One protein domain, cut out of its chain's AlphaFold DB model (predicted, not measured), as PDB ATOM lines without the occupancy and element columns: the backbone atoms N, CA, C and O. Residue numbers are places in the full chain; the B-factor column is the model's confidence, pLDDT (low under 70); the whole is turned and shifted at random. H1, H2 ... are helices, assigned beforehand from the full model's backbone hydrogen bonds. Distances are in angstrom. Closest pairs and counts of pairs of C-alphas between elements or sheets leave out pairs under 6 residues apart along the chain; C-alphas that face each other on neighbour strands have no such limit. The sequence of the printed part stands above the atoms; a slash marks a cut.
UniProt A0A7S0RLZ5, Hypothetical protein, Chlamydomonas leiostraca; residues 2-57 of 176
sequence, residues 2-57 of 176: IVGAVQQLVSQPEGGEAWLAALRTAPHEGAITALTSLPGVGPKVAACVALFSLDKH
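This is residues 2 to 57 of the 176 residues of the protein "Hypothetical protein" of Chlamydomonas leiostraca (UniProt A0A7S0RLZ5). Four short helices make a loose U: H1 is one arm and H2 the base, each about perpendicular to the other, H3 folds back from the far end of H2 at a shallow tilt to it, and H4, packed crosswise on H3 and about perpendicular to H2, makes the other arm. The link of residues 37 to 42 reaches from H3 back toward H1 across the top of the U before the backbone turns into H4. The printed part has 56 residues with four named helices, in the order H1, H2, H3, H4, and no named strand; the class is all helix. It is compact, with a radius of gyration of the C-alphas of 10.4 A, and spans 28 by 21 by 15 A.

Find C-alpha 2 at (162.606, 193.838, 254.451); from there H1 runs through residues 2 to 10, 12.3 A long. H2 holds residues 16 to 25 and measures 15.5 A. H3, residues 28 to 36, covers 12.4 A from C-alpha 28 at (153.122, 173.078, 249.109). H4, residues 43 to 53, measures 15.2 A and ends at C-alpha 53, (160.044, 180.875, 242.392).

Look first at Leu 9 and Gly 16, the closest C-alphas of H1 and H2, 4.2 A apart; these helices touch only at the corner by their link, about perpendicular at 80 degrees. H2 and H3 only just touch, with 3 pairs of C-alphas within 8 A, and only at the corner by their link; the closest C-alphas, Leu 23 and Ala 31, are 5.3 A apart. They run opposite ways at a shallow tilt of 23 degrees. H3 and H4 touch, opposite ways at a steep tilt of 63 degrees, with the C-alphas of Leu 35 and Ala 46 closest at 5.4 A. H1 is apart from H3 and H4. Every O i to N i+4 pair is within hydrogen-bond range in H1, H3 and H4, and 4 of 6 are in H2.

The C-alphas of Val 3 and His 57, the two farthest apart, are 28.5 A apart. The printed part has no cut, and no link is long. The mean pLDDT of the printed part is 96.5, and no printed residue is under 70.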
ATOM      1  N   ILE A   2     161.409 194.289 255.202       96.81
ATOM      2  CA  ILE A   2     162.606 193.838 254.451       96.81
ATOM      3  C   ILE A   2     163.793 193.479 255.364       96.81
ATOM      4  O   ILE A   2     164.216 192.332 255.372       96.81
ATOM      5  N   VAL A   3     164.276 194.418 256.187       97.62
ATOM      6  CA  VAL A   3     165.421 194.179 257.093       97.62
ATOM      7  C   VAL A   3     165.173 192.994 258.034       97.62
ATOM      8  O   VAL A   3     166.052 192.164 258.222       97.62
ATOM      9  N   GLY A   4     163.956 192.873 258.573       97.25
ATOM     10  CA  GLY A   4     163.588 191.767 259.461       97.25
ATOM     11  C   GLY A   4     163.534 190.415 258.746       97.25
ATOM     12  O   GLY A   4     164.004 189.422 259.291       97.25
ATOM     13  N   ALA A   5     163.010 190.375 257.519       97.12
ATOM     14  CA  ALA A   5     163.006 189.167 256.699       97.12
ATOM     15  C   ALA A   5     164.433 188.725 256.349       97.12
ATOM     16  O   ALA A   5     164.765 187.559 256.533       97.12
ATOM     17  N   VAL A   6     165.297 189.659 255.938       96.81
ATOM     18  CA  VAL A   6     166.715 189.375 255.663       96.81
ATOM     19  C   VAL A   6     167.426 188.872 256.919       96.81
ATOM     20  O   VAL A   6     168.118 187.864 256.859       96.81
ATOM     21  N   GLN A   7     167.215 189.509 258.073       96.75
ATOM     22  CA  GLN A   7     167.829 189.076 259.328       96.75
ATOM     23  C   GLN A   7     167.405 187.651 259.719       96.75
ATOM     24  O   GLN A   7     168.244 186.857 260.139       96.75
ATOM     25  N   GLN A   8     166.129 187.300 259.530       96.50
ATOM     26  CA  GLN A   8     165.638 185.947 259.795       96.50
ATOM     27  C   GLN A   8     166.184 184.915 258.799       96.50
ATOM     28  O   GLN A   8     166.487 183.791 259.200       96.50
ATOM     29  N   LEU A   9     166.348 185.286 257.528       96.44
ATOM     30  CA  LEU A   9     166.974 184.433 256.514       96.44
ATOM     31  C   LEU A   9     168.452 184.178 256.834       96.44
ATOM     32  O   LEU A   9     168.894 183.037 256.814       96.44
ATOM     33  N   VAL A  10     169.204 185.218 257.199       95.62
ATOM     34  CA  VAL A  10     170.619 185.088 257.588       95.62
ATOM     35  C   VAL A  10     170.782 184.259 258.869       95.62
ATOM     36  O   VAL A  10     171.790 183.584 259.027       95.62
ATOM     37  N   SER A  11     169.787 184.258 259.764       95.62
ATOM     38  CA  SER A  11     169.803 183.434 260.983       95.62
ATOM     39  C   SER A  11     169.461 181.951 260.777       95.62
ATOM     40  O   SER A  11     169.475 181.197 261.751       95.62
ATOM     41  N   GLN A  12     169.115 181.522 259.557       95.44
ATOM     42  CA  GLN A  12     168.844 180.106 259.292       95.44
ATOM     43  C   GLN A  12     170.123 179.270 259.475       95.44
ATOM     44  O   GLN A  12     171.188 179.724 259.058       95.44
ATOM     45  N   PRO A  13     170.044 178.051 260.045       92.06
ATOM     46  CA  PRO A  13     171.225 177.233 260.348       92.06
ATOM     47  C   PRO A  13     172.135 176.948 259.144       92.06
ATOM     48  O   PRO A  13     173.351 176.929 259.290       92.06
ATOM     49  N   GLU A  14     171.545 176.763 257.962       90.12
ATOM     50  CA  GLU A  14     172.249 176.480 256.699       90.12
ATOM     51  C   GLU A  14     172.408 177.735 255.817       90.12
ATOM     52  O   GLU A  14     172.869 177.663 254.681       90.12
ATOM     53  N   GLY A  15     172.030 178.907 256.338       94.75
ATOM     54  CA  GLY A  15     171.963 180.159 255.592       94.75
ATOM     55  C   GLY A  15     170.652 180.347 254.820       94.75
ATOM     56  O   GLY A  15     169.893 179.413 254.559       94.75
ATOM     57  N   GLY A  16     170.363 181.602 254.467       95.81
ATOM     58  CA  GLY A  16     169.087 181.980 253.853       95.81
ATOM     59  C   GLY A  16     168.878 181.416 252.448       95.81
ATOM     60  O   GLY A  16     167.754 181.075 252.094       95.81
ATOM     61  N   GLU A  17     169.946 181.299 251.658       96.31
ATOM     62  CA  GLU A  17     169.883 180.786 250.286       96.31
ATOM     63  C   GLU A  17     169.565 179.288 250.250       96.31
ATOM     64  O   GLU A  17     168.592 178.895 249.610       96.31
ATOM     65  N   ALA A  18     170.312 178.470 251.000       96.44
ATOM     66  CA  ALA A  18     170.061 177.033 251.108       96.44
ATOM     67  C   ALA A  18     168.657 176.750 251.661       96.44
ATOM     68  O   ALA A  18     167.923 175.923 251.117       96.44
ATOM     69  N   TRP A  19     168.236 177.514 252.677       97.19
ATOM     70  CA  TRP A  19     166.886 177.416 253.224       97.19
ATOM     71  C   TRP A  19     165.807 177.704 252.172       97.19
ATOM     72  O   TRP A  19     164.845 176.946 252.068       97.19
ATOM     73  N   LEU A  20     165.962 178.764 251.365       97.00
ATOM     74  CA  LEU A  20     165.022 179.091 250.286       97.00
ATOM     75  C   LEU A  20     165.017 178.021 249.185       97.00
ATOM     76  O   LEU A  20     163.941 177.645 248.717       97.00
ATOM     77  N   ALA A  21     166.189 177.513 248.796       96.81
ATOM     78  CA  ALA A  21     166.322 176.468 247.784       96.81
ATOM     79  C   ALA A  21     165.614 175.170 248.209       96.81
ATOM     80  O   ALA A  21     164.879 174.579 247.416       96.81
ATOM     81  N   ALA A  22     165.733 174.779 249.482       97.06
ATOM     82  CA  ALA A  22     165.051 173.606 250.031       97.06
ATOM     83  C   ALA A  22     163.512 173.711 249.972       97.06
ATOM     84  O   ALA A  22     162.814 172.697 249.894       97.06
ATOM     85  N   LEU A  23     162.938 174.922 249.948       97.62
ATOM     86  CA  LEU A  23     161.483 175.085 249.826       97.62
ATOM     87  C   LEU A  23     160.937 174.664 248.452       97.62
ATOM     88  O   LEU A  23     159.736 174.401 248.329       97.62
ATOM     89  N   ARG A  24     161.792 174.578 247.425       97.62
ATOM     90  CA  ARG A  24     161.404 174.095 246.095       97.62
ATOM     91  C   ARG A  24     161.000 172.621 246.129       97.62
ATOM     92  O   ARG A  24     160.006 172.260 245.506       97.62
ATOM     93  N   THR A  25     161.661 171.788 246.931       97.00
ATOM     94  CA  THR A  25     161.313 170.362 247.090       97.00
ATOM     95  C   THR A  25     160.304 170.111 248.214       97.00
ATOM     96  O   THR A  25     159.626 169.086 248.219       97.00
ATOM     97  N   ALA A  26     160.125 171.060 249.137       97.00
ATOM     98  CA  ALA A  26     159.157 170.938 250.226       97.00
ATOM     99  C   ALA A  26     157.693 170.818 249.735       97.00
ATOM    100  O   ALA A  26     157.325 171.405 248.710       97.00
ATOM    101  N   PRO A  27     156.798 170.144 250.483       96.81
ATOM    102  CA  PRO A  27     155.365 170.141 250.182       96.81
ATOM    103  C   PRO A  27     154.776 171.557 250.142       96.81
ATOM    104  O   PRO A  27     155.225 172.445 250.871       96.81
ATOM    105  N   HIS A  28     153.731 171.762 249.332       94.31
ATOM    106  CA  HIS A  28     153.122 173.078 249.109       94.31
ATOM    107  C   HIS A  28     152.781 173.823 250.413       94.31
ATOM    108  O   HIS A  28     153.226 174.951 250.623       94.31
ATOM    109  N   GLU A  29     152.045 173.176 251.321       94.31
ATOM    110  CA  GLU A  29     151.654 173.773 252.607       94.31
ATOM    111  C   GLU A  29     152.862 174.086 253.503       94.31
ATOM    112  O   GLU A  29     152.872 175.093 254.219       94.31
ATOM    113  N   GLY A  30     153.901 173.247 253.428       96.62
ATOM    114  CA  GLY A  30     155.162 173.434 254.138       96.62
ATOM    115  C   GLY A  30     155.885 174.694 253.671       96.62
ATOM    116  O   GLY A  30     156.251 175.529 254.499       96.62
ATOM    117  N   ALA A  31     156.002 174.886 252.355       97.50
ATOM    118  CA  ALA A  31     156.601 176.083 251.769       97.50
ATOM    119  C   ALA A  31     155.824 177.360 252.142       97.50
ATOM    120  O   ALA A  31     156.428 178.349 252.562       97.50
ATOM    121  N   ILE A  32     154.487 177.341 252.071       96.56
ATOM    122  CA  ILE A  32     153.652 178.492 252.458       96.56
ATOM    123  C   ILE A  32     153.823 178.839 253.940       96.56
ATOM    124  O   ILE A  32     153.981 180.014 254.287       96.56
ATOM    125  N   THR A  33     153.821 177.831 254.813       97.12
ATOM    126  CA  THR A  33     154.001 178.016 256.259       97.12
ATOM    127  C   THR A  33     155.385 178.580 256.571       97.12
ATOM    128  O   THR A  33     155.498 179.543 257.333       97.12
ATOM    129  N   ALA A  34     156.428 178.034 255.940       97.25
ATOM    130  CA  ALA A  34     157.802 178.496 256.091       97.25
ATOM    131  C   ALA A  34     157.951 179.964 255.663       97.25
ATOM    132  O   ALA A  34     158.442 180.785 256.439       97.25
ATOM    133  N   LEU A  35     157.447 180.329 254.482       97.94
ATOM    134  CA  LEU A  35     157.494 181.704 253.981       97.94
ATOM    135  C   LEU A  35     156.716 182.678 254.871       97.94
ATOM    136  O   LEU A  35     157.212 183.760 255.167       97.94
ATOM    137  N   THR A  36     155.529 182.289 255.341       97.44
ATOM    138  CA  THR A  36     154.677 183.137 256.201       97.44
ATOM    139  C   THR A  36     155.296 183.379 257.586       97.44
ATOM    140  O   THR A  36     154.896 184.300 258.296       97.44
ATOM    141  N   SER A  37     156.308 182.596 257.980       96.81
ATOM    142  CA  SER A  37     157.079 182.859 259.201       96.81
ATOM    143  C   SER A  37     157.981 184.096 259.096       96.81
ATOM    144  O   SER A  37     158.437 184.599 260.125       96.81
ATOM    145  N   LEU A  38     158.247 184.594 257.880       97.50
ATOM    146  CA  LEU A  38     159.101 185.754 257.651       97.50
ATOM    147  C   LEU A  38     158.349 187.076 257.929       97.50
ATOM    148  O   LEU A  38     157.196 187.247 257.520       97.50
ATOM    149  N   PRO A  39     158.997 188.075 258.558       97.38
ATOM    150  CA  PRO A  39     158.393 189.361 258.876       97.38
ATOM    151  C   PRO A  39     157.819 190.083 257.655       97.38
ATOM    152  O   PRO A  39     158.549 190.568 256.792       97.38
ATOM    153  N   GLY A  40     156.495 190.250 257.639       96.06
ATOM    154  CA  GLY A  40     155.776 190.952 256.569       96.06
ATOM    155  C   GLY A  40     155.373 190.073 255.389       96.06
ATOM    156  O   GLY A  40     154.791 190.588 254.435       96.06
ATOM    157  N   VAL A  41     155.634 188.768 255.449       97.81
ATOM    158  CA  VAL A  41     155.153 187.810 254.455       97.81
ATOM    159  C   VAL A  41     153.817 187.245 254.927       97.81
ATOM    160  O   VAL A  41     153.746 186.442 255.846       97.81
ATOM    161  N   GLY A  42     152.731 187.708 254.308       94.94
ATOM    162  CA  GLY A  42     151.396 187.138 254.507       94.94
ATOM    163  C   GLY A  42     151.079 186.020 253.503       94.94
ATOM    164  O   GLY A  42     151.835 185.829 252.548       94.94
ATOM    165  N   PRO A  43     149.912 185.355 253.626       93.62
ATOM    166  CA  PRO A  43     149.516 184.239 252.759       93.62
ATOM    167  C   PRO A  43     149.571 184.561 251.261       93.62
ATOM    168  O   PRO A  43     150.044 183.755 250.465       93.62
ATOM    169  N   LYS A  44     149.152 185.772 250.868       94.56
ATOM    170  CA  LYS A  44     149.217 186.235 249.473       94.56
ATOM    171  C   LYS A  44     150.656 186.323 248.970       94.56
ATOM    172  O   LYS A  44     150.944 185.891 247.862       94.56
ATOM    173  N   VAL A  45     151.551 186.909 249.768       96.94
ATOM    174  CA  VAL A  45     152.962 187.088 249.393       96.94
ATOM    175  C   VAL A  45     153.664 185.733 249.349       96.94
ATOM    176  O   VAL A  45     154.358 185.455 248.378       96.94
ATOM    177  N   ALA A  46     153.416 184.865 250.335       97.31
ATOM    178  CA  ALA A  46     153.923 183.498 250.344       97.31
ATOM    179  C   ALA A  46     153.486 182.724 249.089       97.31
ATOM    180  O   ALA A  46     154.320 182.112 248.431       97.31
ATOM    181  N   ALA A  47     152.210 182.817 248.702       96.62
ATOM    182  CA  ALA A  47     151.701 182.189 247.485       96.62
ATOM    183  C   ALA A  47     152.320 182.769 246.198       96.62
ATOM    184  O   ALA A  47     152.610 182.015 245.276       96.62
ATOM    185  N   CYS A  48     152.585 184.083 246.132       97.19
ATOM    186  CA  CYS A  48     153.320 184.670 245.003       97.19
ATOM    187  C   CYS A  48     154.719 184.053 244.865       97.19
ATOM    188  O   CYS A  48     155.098 183.647 243.771       97.19
ATOM    189  N   VAL A  49     155.476 183.972 245.963       98.12
ATOM    190  CA  VAL A  49     156.828 183.383 245.956       98.12
ATOM    191  C   VAL A  49     156.763 181.894 245.604       98.12
ATOM    192  O   VAL A  49     157.548 181.415 244.790       98.12
ATOM    193  N   ALA A  50     155.789 181.170 246.158       97.88
ATOM    194  CA  ALA A  50     155.587 179.757 245.873       97.88
ATOM    195  C   ALA A  50     155.311 179.496 244.381       97.88
ATOM    196  O   ALA A  50     155.935 178.611 243.795       97.88
ATOM    197  N   LEU A  51     154.422 180.285 243.768       97.81
ATOM    198  CA  LEU A  51     154.065 180.160 242.354       97.81
ATOM    199  C   LEU A  51     155.231 180.510 241.422       97.81
ATOM    200  O   LEU A  51     155.503 179.769 240.482       97.81
ATOM    201  N   PHE A  52     155.898 181.643 241.661       97.75
ATOM    202  CA  PHE A  52     156.850 182.212 240.702       97.75
ATOM    203  C   PHE A  52     158.305 181.793 240.923       97.75
ATOM    204  O   PHE A  52     159.144 182.087 240.075       97.75
ATOM    205  N   SER A  53     158.640 181.166 242.054       97.56
ATOM    206  CA  SER A  53     160.044 180.875 242.392       97.56
ATOM    207  C   SER A  53     160.295 179.483 242.976       97.56
ATOM    208  O   SER A  53     161.432 179.016 242.913       97.56
ATOM    209  N   LEU A  54     159.271 178.804 243.513       97.94
ATOM    210  CA  LEU A  54     159.415 177.511 244.207       97.94
ATOM    211  C   LEU A  54     158.690 176.346 243.513       97.94
ATOM    212  O   LEU A  54     158.388 175.345 244.161       97.94
ATOM    213  N   ASP A  55     158.366 176.492 242.227       97.31
ATOM    214  CA  ASP A  55     157.726 175.462 241.391       97.31
ATOM    215  C   ASP A  55     156.396 174.928 241.947       97.31
ATOM    216  O   ASP A  55     155.972 173.806 241.677       97.31
ATOM    217  N   LYS A  56     155.677 175.747 242.726       97.00
ATOM    218  CA  LYS A  56     154.341 175.398 243.228       97.00
ATOM    219  C   LYS A  56     153.281 175.878 242.243       97.00
ATOM    220  O   LYS A  56     152.564 176.837 242.518       97.00
ATOM    221  N   HIS A  57     153.173 175.203 241.099       96.88
ATOM    222  CA  HIS A  57     152.287 175.587 239.986       96.88
ATOM    223  C   HIS A  57     150.796 175.674 240.357       96.88
ATOM    224  O   HIS A  57     150.057 176.451 239.748       96.88
TER     225      HIS A  57